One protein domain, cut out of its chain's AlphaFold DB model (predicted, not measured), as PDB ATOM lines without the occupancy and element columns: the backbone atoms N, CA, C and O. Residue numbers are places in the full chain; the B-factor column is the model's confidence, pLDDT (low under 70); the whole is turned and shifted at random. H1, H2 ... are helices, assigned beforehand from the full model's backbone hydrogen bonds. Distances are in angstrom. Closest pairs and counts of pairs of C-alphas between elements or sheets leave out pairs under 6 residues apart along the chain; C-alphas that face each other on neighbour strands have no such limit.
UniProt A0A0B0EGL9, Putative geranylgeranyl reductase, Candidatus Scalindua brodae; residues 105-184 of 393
ATOM      1  N   ALA A 105     133.431  99.886  18.208       94.00
ATOM      2  CA  ALA A 105     134.764 100.464  18.177       94.00
ATOM      3  C   ALA A 105     135.849  99.456  18.586       94.00
ATOM      4  O   ALA A 105     135.610  98.541  19.384       94.00
ATOM      5  N   CYS A 106     137.070  99.678  18.105       91.69
ATOM      6  CA  CYS A 106     138.259  99.021  18.648       91.69
ATOM      7  C   CYS A 106     138.857  99.904  19.743       91.69
ATOM      8  O   CYS A 106     139.029 101.099  19.520       91.69
ATOM      9  N   LYS A 107     139.202  99.305  20.893       90.38
ATOM     10  CA  LYS A 107     139.780  99.989  22.066       90.38
ATOM     11  C   LYS A 107     138.990 101.251  22.479       90.38
ATOM     12  O   LYS A 107     139.489 102.355  22.305       90.38
ATOM     13  N   PRO A 108     137.761 101.132  23.021       95.38
ATOM     14  CA  PRO A 108     136.960 102.299  23.406       95.38
ATOM     15  C   PRO A 108     137.358 102.928  24.755       95.38
ATOM     16  O   PRO A 108     136.580 103.684  25.325       95.38
ATOM     17  N   PHE A 109     138.528 102.606  25.303       96.31
ATOM     18  CA  PHE A 109     139.014 103.136  26.577       96.31
ATOM     19  C   PHE A 109     140.542 103.045  26.657       96.31
ATOM     20  O   PHE A 109     141.163 102.265  25.931       96.31
ATOM     21  N   SER A 110     141.120 103.844  27.550       96.56
ATOM     22  CA  SER A 110     142.535 103.898  27.926       96.56
ATOM     23  C   SER A 110     142.654 104.505  29.327       96.56
ATOM     24  O   SER A 110     141.643 104.802  29.964       96.56
ATOM     25  N   ASP A 111     143.873 104.730  29.812       96.12
ATOM     26  CA  ASP A 111     144.094 105.516  31.023       96.12
ATOM     27  C   ASP A 111     143.400 106.879  30.923       96.12
ATOM     28  O   ASP A 111     143.627 107.653  29.990       96.12
ATOM     29  N   ARG A 112     142.533 107.153  31.900       95.38
ATOM     30  CA  ARG A 112     141.769 108.397  32.077       95.38
ATOM     31  C   ARG A 112     140.809 108.744  30.935       95.38
ATOM     32  O   ARG A 112     140.287 109.856  30.902       95.38
ATOM     33  N   VAL A 113     140.542 107.811  30.019       95.75
ATOM     34  CA  VAL A 113     139.646 108.021  28.874       95.75
ATOM     35  C   VAL A 113     138.746 106.808  28.687       95.75
ATOM     36  O   VAL A 113     139.215 105.681  28.560       95.75
ATOM     37  N   VAL A 114     137.438 107.037  28.583       97.25
ATOM     38  CA  VAL A 114     136.450 105.999  28.278       97.25
ATOM     39  C   VAL A 114     135.380 106.563  27.354       97.25
ATOM     40  O   VAL A 114     134.868 107.661  27.559       97.25
ATOM     41  N   LEU A 115     135.056 105.814  26.305       96.94
ATOM     42  CA  LEU A 115     133.999 106.143  25.359       96.94
ATOM     43  C   LEU A 115     132.736 105.379  25.723       96.94
ATOM     44  O   LEU A 115     132.786 104.266  26.237       96.94
ATOM     45  N   ILE A 116     131.580 105.970  25.454       96.62
ATOM     46  CA  ILE A 116     130.281 105.412  25.838       96.62
ATOM     47  C   ILE A 116     129.291 105.538  24.680       96.62
ATOM     48  O   ILE A 116     129.522 106.260  23.709       96.62
ATOM     49  N   GLY A 117     128.198 104.792  24.782       94.31
ATOM     50  CA  GLY A 117     127.149 104.690  23.781       94.31
ATOM     51  C   GLY A 117     127.693 104.327  22.413       94.31
ATOM     52  O   GLY A 117     128.557 103.456  22.275       94.31
ATOM     53  N   ASP A 118     127.205 105.039  21.404       92.19
ATOM     54  CA  ASP A 118     127.589 104.796  20.024       92.19
ATOM     55  C   ASP A 118     129.090 105.012  19.781       92.19
ATOM     56  O   ASP A 118     129.635 104.363  18.905       92.19
ATOM     57  N   CYS A 119     129.822 105.795  20.578       93.50
ATOM     58  CA  CYS A 119     131.281 105.894  20.423       93.50
ATOM     59  C   CYS A 119     132.029 104.618  20.850       93.50
ATOM     60  O   CYS A 119     133.192 104.441  20.494       93.50
ATOM     61  N   ALA A 120     131.388 103.715  21.594       94.62
ATOM     62  CA  ALA A 120     131.987 102.462  22.041       94.62
ATOM     63  C   ALA A 120     131.362 101.241  21.369       94.62
ATOM     64  O   ALA A 120     132.009 100.514  20.613       94.62
ATOM     65  N   THR A 121     130.096 100.977  21.662       94.00
ATOM     66  CA  THR A 121     129.371  99.834  21.118       94.00
ATOM     67  C   THR A 121     127.882 100.051  21.287       94.00
ATOM     68  O   THR A 121     127.430 100.608  22.281       94.00
ATOM     69  N   THR A 122     127.119  99.539  20.336       92.69
ATOM     70  CA  THR A 122     125.664  99.549  20.377       92.69
ATOM     71  C   THR A 122     125.134  98.280  19.742       92.69
ATOM     72  O   THR A 122     125.880  97.543  19.085       92.69
ATOM     73  N   LYS A 123     123.859  97.997  19.968       90.06
ATOM     74  CA  LYS A 123     123.213  96.824  19.403       90.06
ATOM     75  C   LYS A 123     123.032  97.011  17.890       90.06
ATOM     76  O   LYS A 123     122.767  98.106  17.401       90.06
ATOM     77  N   LEU A 124     123.233  95.948  17.119       88.50
ATOM     78  CA  LEU A 124     123.230  95.997  15.657       88.50
ATOM     79  C   LEU A 124     121.903  96.563  15.116       88.50
ATOM     80  O   LEU A 124     120.871  95.923  15.195       88.50
ATOM     81  N   TYR A 125     121.920  97.752  14.515       85.50
ATOM     82  CA  TYR A 125     120.733  98.449  13.988       85.50
ATOM     83  C   TYR A 125     119.727  99.030  15.003       85.50
ATOM     84  O   TYR A 125     118.787  99.702  14.566       85.50
ATOM     85  N   LYS A 126     119.868  98.797  16.318       82.06
ATOM     86  CA  LYS A 126     118.852  99.173  17.329       82.06
ATOM     87  C   LYS A 126     119.457  99.555  18.690       82.06
ATOM     88  O   LYS A 126     120.653  99.437  18.901       82.06
ATOM     89  N   ASN A 127     118.604 100.023  19.604       80.88
ATOM     90  CA  ASN A 127     118.874 100.278  21.030       80.88
ATOM     91  C   ASN A 127     120.094 101.164  21.354       80.88
ATOM     92  O   ASN A 127     120.823 100.897  22.310       80.88
ATOM     93  N   GLY A 128     120.283 102.261  20.614       84.62
ATOM     94  CA  GLY A 128     121.311 103.261  20.940       84.62
ATOM     95  C   GLY A 128     121.168 103.844  22.352       84.62
ATOM     96  O   GLY A 128     122.166 104.043  23.037       84.62
ATOM     97  N   ILE A 129     119.930 104.035  22.824       87.75
ATOM     98  CA  ILE A 129     119.636 104.568  24.163       87.75
ATOM     99  C   ILE A 129     120.091 103.593  25.258       87.75
ATOM    100  O   ILE A 129     120.845 103.986  26.146       87.75
ATOM    101  N   ASP A 130     119.709 102.315  25.170       85.69
ATOM    102  CA  ASP A 130     120.132 101.304  26.151       85.69
ATOM    103  C   ASP A 130     121.647 101.114  26.139       85.69
ATOM    104  O   ASP A 130     122.269 100.960  27.191       85.69
ATOM    105  N   ALA A 131     122.263 101.132  24.954       89.25
ATOM    106  CA  ALA A 131     123.709 101.048  24.817       89.25
ATOM    107  C   ALA A 131     124.402 102.248  25.476       89.25
ATOM    108  O   ALA A 131     125.349 102.060  26.240       89.25
ATOM    109  N   ALA A 132     123.900 103.465  25.254       93.75
ATOM    110  CA  ALA A 132     124.390 104.675  25.907       93.75
ATOM    111  C   ALA A 132     124.269 104.580  27.428       93.75
ATOM    112  O   ALA A 132     125.272 104.728  28.120       93.75
ATOM    113  N   TYR A 133     123.091 104.236  27.944       95.38
ATOM    114  CA  TYR A 133     122.871 104.094  29.380       95.38
ATOM    115  C   TYR A 133     123.759 103.010  30.009       95.38
ATOM    116  O   TYR A 133     124.443 103.255  31.002       95.38
ATOM    117  N   SER A 134     123.780 101.808  29.431       93.88
ATOM    118  CA  SER A 134     124.502 100.660  29.995       93.88
ATOM    119  C   SER A 134     126.015 100.869  30.015       93.88
ATOM    120  O   SER A 134     126.657 100.606  31.035       93.88
ATOM    121  N   THR A 135     126.583 101.385  28.923       96.88
ATOM    122  CA  THR A 135     128.016 101.697  28.841       96.88
ATOM    123  C   THR A 135     128.391 102.899  29.707       96.88
ATOM    124  O   THR A 135     129.409 102.824  30.392       96.88
ATOM    125  N   ALA A 136     127.561 103.950  29.767       98.00
ATOM    126  CA  ALA A 136     127.773 105.090  30.662       98.00
ATOM    127  C   ALA A 136     127.773 104.664  32.128       98.00
ATOM    128  O   ALA A 136     128.683 105.006  32.878       98.00
ATOM    129  N   ARG A 137     126.797 103.844  32.528       98.19
ATOM    130  CA  ARG A 137     126.704 103.307  33.887       98.19
ATOM    131  C   ARG A 137     127.929 102.470  34.250       98.19
ATOM    132  O   ARG A 137     128.450 102.609  35.351       98.19
ATOM    133  N   ALA A 138     128.389 101.603  33.347       97.94
ATOM    134  CA  ALA A 138     129.576 100.781  33.583       97.94
ATOM    135  C   ALA A 138     130.852 101.635  33.681       97.94
ATOM    136  O   ALA A 138     131.670 101.416  34.574       97.94
ATOM    137  N   ALA A 139     130.993 102.635  32.809       98.25
ATOM    138  CA  ALA A 139     132.117 103.565  32.814       98.25
ATOM    139  C   ALA A 139     132.157 104.387  34.109       98.25
ATOM    140  O   ALA A 139     133.183 104.409  34.783       98.25
ATOM    141  N   ALA A 140     131.025 104.983  34.497       98.25
ATOM    142  CA  ALA A 140     130.902 105.779  35.713       98.25
ATOM    143  C   ALA A 140     131.194 104.950  36.970       98.25
ATOM    144  O   ALA A 140     131.980 105.374  37.809       98.25
ATOM    145  N   ARG A 141     130.628 103.739  37.080       98.38
ATOM    146  CA  ARG A 141     130.911 102.845  38.216       98.38
ATOM    147  C   ARG A 141     132.393 102.497  38.317       98.38
ATOM    148  O   ARG A 141     132.928 102.529  39.414       98.38
ATOM    149  N   THR A 142     133.037 102.208  37.186       98.38
ATOM    150  CA  THR A 142     134.473 101.895  37.159       98.38
ATOM    151  C   THR A 142     135.302 103.093  37.620       98.38
ATOM    152  O   THR A 142     136.127 102.961  38.512       98.38
ATOM    153  N   ALA A 143     135.031 104.277  37.064       97.88
ATOM    154  CA  ALA A 143     135.788 105.486  37.372       97.88
ATOM    155  C   ALA A 143     135.621 105.960  38.827       97.88
ATOM    156  O   ALA A 143     136.563 106.513  39.387       97.88
ATOM    157  N   ILE A 144     134.433 105.774  39.417       98.06
ATOM    158  CA  ILE A 144     134.113 106.243  40.775       98.06
ATOM    159  C   ILE A 144     134.597 105.265  41.847       98.06
ATOM    160  O   ILE A 144     135.138 105.702  42.856       98.06
ATOM    161  N   PHE A 145     134.355 103.963  41.664       98.19
ATOM    162  CA  PHE A 145     134.541 102.976  42.734       98.19
ATOM    163  C   PHE A 145     135.813 102.140  42.600       98.19
ATOM    164  O   PHE A 145     136.218 101.533  43.583       98.19
ATOM    165  N   GLU A 146     136.429 102.106  41.419       97.69
ATOM    166  CA  GLU A 146     137.636 101.317  41.166       97.69
ATOM    167  C   GLU A 146     138.812 102.271  40.909       97.69
ATOM    168  O   GLU A 146     139.465 102.743  41.839       97.69
ATOM    169  N   SER A 147     139.063 102.625  39.648       96.62
ATOM    170  CA  SER A 147     139.992 103.683  39.264       96.62
ATOM    171  C   SER A 147     139.741 104.121  37.814       96.62
ATOM    172  O   SER A 147     138.898 103.575  37.101       96.62
ATOM    173  N   ILE A 148     140.508 105.107  37.355       97.44
ATOM    174  CA  ILE A 148     140.508 105.588  35.967       97.44
ATOM    175  C   ILE A 148     141.624 104.957  35.111       97.44
ATOM    176  O   ILE A 148     142.006 105.527  34.089       97.44
ATOM    177  N   SER A 149     142.186 103.819  35.530       97.81
ATOM    178  CA  SER A 149     143.240 103.109  34.796       97.81
ATOM    179  C   SER A 149     142.688 102.310  33.608       97.81
ATOM    180  O   SER A 149     141.539 101.855  33.603       97.81
ATOM    181  N   HIS A 150     143.532 102.071  32.599       96.69
ATOM    182  CA  HIS A 150     143.210 101.156  31.502       96.69
ATOM    183  C   HIS A 150     142.821  99.756  32.016       96.69
ATOM    184  O   HIS A 150     141.911  99.122  31.472       96.69
ATOM    185  N   GLU A 151     143.503  99.260  33.051       97.75
ATOM    186  CA  GLU A 151     143.277  97.916  33.589       97.75
ATOM    187  C   GLU A 151     141.900  97.782  34.247       97.75
ATOM    188  O   GLU A 151     141.206  96.788  34.016       97.75
ATOM    189  N   ASP A 152     141.453  98.801  34.977       98.06
ATOM    190  CA  ASP A 152     140.149  98.764  35.637       98.06
ATOM    191  C   ASP A 152     139.010  98.942  34.633       98.06
ATOM    192  O   ASP A 152     138.026  98.198  34.675       98.06
ATOM    193  N   PHE A 153     139.168  99.794  33.613       98.25
ATOM    194  CA  PHE A 153     138.216  99.816  32.496       98.25
ATOM    195  C   PHE A 153     138.163  98.481  31.742       98.25
ATOM    196  O   PHE A 153     137.081  98.034  31.342       98.25
ATOM    197  N   ARG A 154     139.294  97.779  31.602       97.44
ATOM    198  CA  ARG A 154     139.331  96.430  31.019       97.44
ATOM    199  C   ARG A 154     138.585  95.403  31.878       97.44
ATOM    200  O   ARG A 154     137.969  94.488  31.319       97.44
ATOM    201  N   ARG A 155     138.638  95.529  33.207       97.75
ATOM    202  CA  ARG A 155     138.006  94.598  34.155       97.75
ATOM    203  C   ARG A 155     136.520  94.874  34.374       97.75
ATOM    204  O   ARG A 155     135.747  93.922  34.340       97.75
ATOM    205  N   HIS A 156     136.109  96.134  34.514       97.69
ATOM    206  CA  HIS A 156     134.772  96.499  35.008       97.69
ATOM    207  C   HIS A 156     133.858  97.116  33.934       97.69
ATOM    208  O   HIS A 156     132.657  96.835  33.902       97.69
ATOM    209  N   TYR A 157     134.403  97.878  32.981       98.12
ATOM    210  CA  TYR A 157     133.628  98.475  31.884       98.12
ATOM    211  C   TYR A 157     133.521  97.542  30.667       98.12
ATOM    212  O   TYR A 157     132.425  97.259  30.166       98.12
ATOM    213  N   TRP A 158     134.653  96.996  30.214       97.31
ATOM    214  CA  TRP A 158     134.737  96.202  28.987       97.31
ATOM    215  C   TRP A 158     133.850  94.945  28.949       97.31
ATOM    216  O   TRP A 158     133.380  94.605  27.859       97.31
ATOM    217  N   PRO A 159     133.556  94.230  30.059       97.56
ATOM    218  CA  PRO A 159     132.579  93.139  30.039       97.56
ATOM    219  C   PRO A 159     131.200  93.555  29.511       97.56
ATOM    220  O   PRO A 159     130.622  92.813  28.717       97.56
ATOM    221  N   THR A 160     130.721  94.753  29.868       96.56
ATOM    222  CA  THR A 160     129.440  95.296  29.383       96.56
ATOM    223  C   THR A 160     129.474  95.470  27.868       96.56
ATOM    224  O   THR A 160     128.589  94.989  27.157       96.56
ATOM    225  N   CYS A 161     130.550  96.062  27.341       96.19
ATOM    226  CA  CYS A 161     130.715  96.208  25.898       96.19
ATOM    227  C   CYS A 161     130.831  94.859  25.185       96.19
ATOM    228  O   CYS A 161     130.211  94.646  24.144       96.19
ATOM    229  N   ARG A 162     131.598  93.921  25.757       95.56
ATOM    230  CA  ARG A 162     131.768  92.571  25.208       95.56
ATOM    231  C   ARG A 162     130.461  91.794  25.156       95.56
ATOM    232  O   ARG A 162     130.290  91.031  24.210       95.56
ATOM    233  N   ALA A 163     129.559  91.968  26.120       94.50
ATOM    234  CA  ALA A 163     128.242  91.334  26.089       94.50
ATOM    235  C   ALA A 163     127.437  91.792  24.860       94.50
ATOM    236  O   ALA A 163     126.975  90.952  24.090       94.50
ATOM    237  N   ILE A 164     127.388  93.106  24.605       93.81
ATOM    238  CA  ILE A 164     126.735  93.683  23.416       93.81
ATOM    239  C   ILE A 164     127.415  93.190  22.127       93.81
ATOM    240  O   ILE A 164     126.746  92.770  21.185       93.81
ATOM    241  N   ILE A 165     128.753  93.176  22.087       94.44
ATOM    242  CA  ILE A 165     129.523  92.684  20.930       94.44
ATOM    243  C   ILE A 165     129.226  91.206  20.646       94.44
ATOM    244  O   ILE A 165     129.105  90.816  19.484       94.44
ATOM    245  N   LYS A 166     129.130  90.368  21.686       94.62
ATOM    246  CA  LYS A 166     128.796  88.944  21.549       94.62
ATOM    247  C   LYS A 166     127.377  88.762  21.013       94.62
ATOM    248  O   LYS A 166     127.209  87.997  20.068       94.62
ATOM    249  N   ASP A 167     126.398  89.495  21.544       93.88
ATOM    250  CA  ASP A 167     125.012  89.443  21.061       93.88
ATOM    251  C   ASP A 167     124.905  89.903  19.596       93.88
ATOM    252  O   ASP A 167     124.259  89.253  18.777       93.88
ATOM    253  N   ASN A 168     125.653  90.940  19.203       94.31
ATOM    254  CA  ASN A 168     125.709  91.404  17.813       94.31
ATOM    255  C   ASN A 168     126.188  90.331  16.826       94.31
ATOM    256  O   ASN A 168     125.755  90.342  15.674       94.31
ATOM    257  N   LYS A 169     127.046  89.386  17.242       94.00
ATOM    258  CA  LYS A 169     127.439  88.257  16.377       94.00
ATOM    259  C   LYS A 169     126.238  87.369  16.043       94.00
ATOM    260  O   LYS A 169     126.112  86.935  14.901       94.00
ATOM    261  N   ILE A 170     125.341  87.156  17.006       94.19
ATOM    262  CA  ILE A 170     124.069  86.456  16.779       94.19
ATOM    263  C   ILE A 170     123.130  87.319  15.937       94.19
ATOM    264  O   ILE A 170     122.505  86.815  15.010       94.19
ATOM    265  N   GLY A 171     123.100  88.632  16.174       91.75
ATOM    266  CA  GLY A 171     122.344  89.574  15.347       91.75
ATOM    267  C   GLY A 171     122.692  89.462  13.862       91.75
ATOM    268  O   GLY A 171     121.796  89.370  13.025       91.75
ATOM    269  N   VAL A 172     123.982  89.370  13.518       91.62
ATOM    270  CA  VAL A 172     124.419  89.147  12.127       91.62
ATOM    271  C   VAL A 172     123.816  87.863  11.546       91.62
ATOM    272  O   VAL A 172     123.380  87.873  10.393       91.62
ATOM    273  N   LEU A 173     123.744  86.776  12.319       91.75
ATOM    274  CA  LEU A 173     123.106  85.528  11.888       91.75
ATOM    275  C   LEU A 173     121.595  85.709  11.680       91.75
ATOM    276  O   LEU A 173     121.087  85.334  10.624       91.75
ATOM    277  N   VAL A 174     120.899  86.341  12.631       90.25
ATOM    278  CA  VAL A 174     119.453  86.623  12.556       90.25
ATOM    279  C   VAL A 174     119.121  87.431  11.298       90.25
ATOM    280  O   VAL A 174     118.314  86.988  10.482       90.25
ATOM    281  N   PHE A 175     119.802  88.557  11.064       87.06
ATOM    282  CA  PHE A 175     119.569  89.380   9.871       87.06
ATOM    283  C   PHE A 175     119.997  88.676   8.575       87.06
ATOM    284  O   PHE A 175     119.407  88.897   7.517       87.06
ATOM    285  N   THR A 176     120.987  87.782   8.622       88.69
ATOM    286  CA  THR A 176     121.329  86.935   7.467       88.69
ATOM    287  C   THR A 176     120.206  85.958   7.138       88.69
ATOM    288  O   THR A 176     119.822  85.863   5.972       88.69
ATOM    289  N   ALA A 177     119.615  85.304   8.139       88.12
ATOM    290  CA  ALA A 177     118.449  84.450   7.945       88.12
ATOM    291  C   ALA A 177     117.258  85.245   7.379       88.12
ATOM    292  O   ALA A 177     116.639  84.807   6.410       88.12
ATOM    293  N   THR A 178     116.995  86.455   7.885       82.56
ATOM    294  CA  THR A 178     115.953  87.341   7.337       82.56
ATOM    295  C   THR A 178     116.195  87.661   5.860       82.56
ATOM    296  O   THR A 178     115.264  87.585   5.058       82.56
ATOM    297  N   ARG A 179     117.439  87.955   5.455       83.12
ATOM    298  CA  ARG A 179     117.789  88.186   4.040       83.12
ATOM    299  C   ARG A 179     117.532  86.961   3.165       83.12
ATOM    300  O   ARG A 179     117.021  87.106   2.055       83.12
ATOM    301  N   VAL A 180     117.860  85.765   3.653       85.75
ATOM    302  CA  VAL A 180     117.575  84.505   2.946       85.75
ATOM    303  C   VAL A 180     116.063  84.312   2.791       85.75
ATOM    304  O   VAL A 180     115.588  84.083   1.680       85.75
ATOM    305  N   ILE A 181     115.294  84.509   3.867       82.12
ATOM    306  CA  ILE A 181     113.826  84.425   3.853       82.12
ATOM    307  C   ILE A 181     113.221  85.421   2.852       82.12
ATOM    308  O   ILE A 181     112.323  85.052   2.099       82.12
ATOM    309  N   LYS A 182     113.723  86.664   2.785       74.56
ATOM    310  CA  LYS A 182     113.242  87.683   1.833       74.56
ATOM    311  C   LYS A 182     113.444  87.273   0.370       74.56
ATOM    312  O   LYS A 182     112.576  87.575  -0.456       74.56
ATOM    313  N   LYS A 183     114.554  86.594   0.053       75.88
ATOM    314  CA  LYS A 183     114.882  86.126  -1.306       75.88
ATOM    315  C   LYS A 183     114.067  84.902  -1.719       75.88
ATOM    316  O   LYS A 183     113.647  84.806  -2.868       75.88
ATOM    317  N   ILE A 184     113.820  83.975  -0.794       79.25
ATOM    318  CA  ILE A 184     113.086  82.740  -1.083       79.25
ATOM    319  C   ILE A 184     111.583  83.012  -0.998       79.25
ATOM    320  O   ILE A 184     111.022  83.166   0.086       79.25
TER     321      ILE A 184
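Overview. This is residues 105 to 184 of the 393 residues of the protein "Putative geranylgeranyl reductase" of Candidatus Scalindua brodae (UniProt A0A0B0EGL9). An uneven helical hairpin: the shorter H1 and the much longer H2 run side by side, with looped residues 105 to 127 along one side and residues 176 to 184 sticking out at one end. The 80 printed residues hold two named helices, H1 then H2, and no named strand; the class is all helix. The whole is a loose rod, with a radius of gyration of the C-alphas of 14.9 A and spans of 53 by 20 by 15 A.

Along the chain. Residues 105 to 127 have no named element, but residues 109 to 110 pair antiparallel with 113 to 114. H1, residues 128 to 145, begins at C-alpha 128 (121.311, 103.261, 20.940) and is 25.5 A long. H2, residues 150 to 183, is 45.9 A long and ends at C-alpha 183 (114.882, 86.126, -1.306).

Arrangement. H1 and H2 form a hairpin, opposite ways at a shallow tilt of 15 degrees. H2 touches H1 with residues 152 to 161 alone; the closest C-alphas, of Ala 138 and Tyr 157, are 5.0 A apart. H2 has a kink of 51 degrees near residue 159. Each O i to N i+4 pair is within hydrogen-bond range in H1, and 24 of 30 in H2.

Size, cuts and confidence. The C-alphas farthest apart, of Ser 147 and Ile 184, are 52.8 A apart. The link from H1 to H2 is tight. The printed part has no cut, and no printed residue is under 70 in pLDDT.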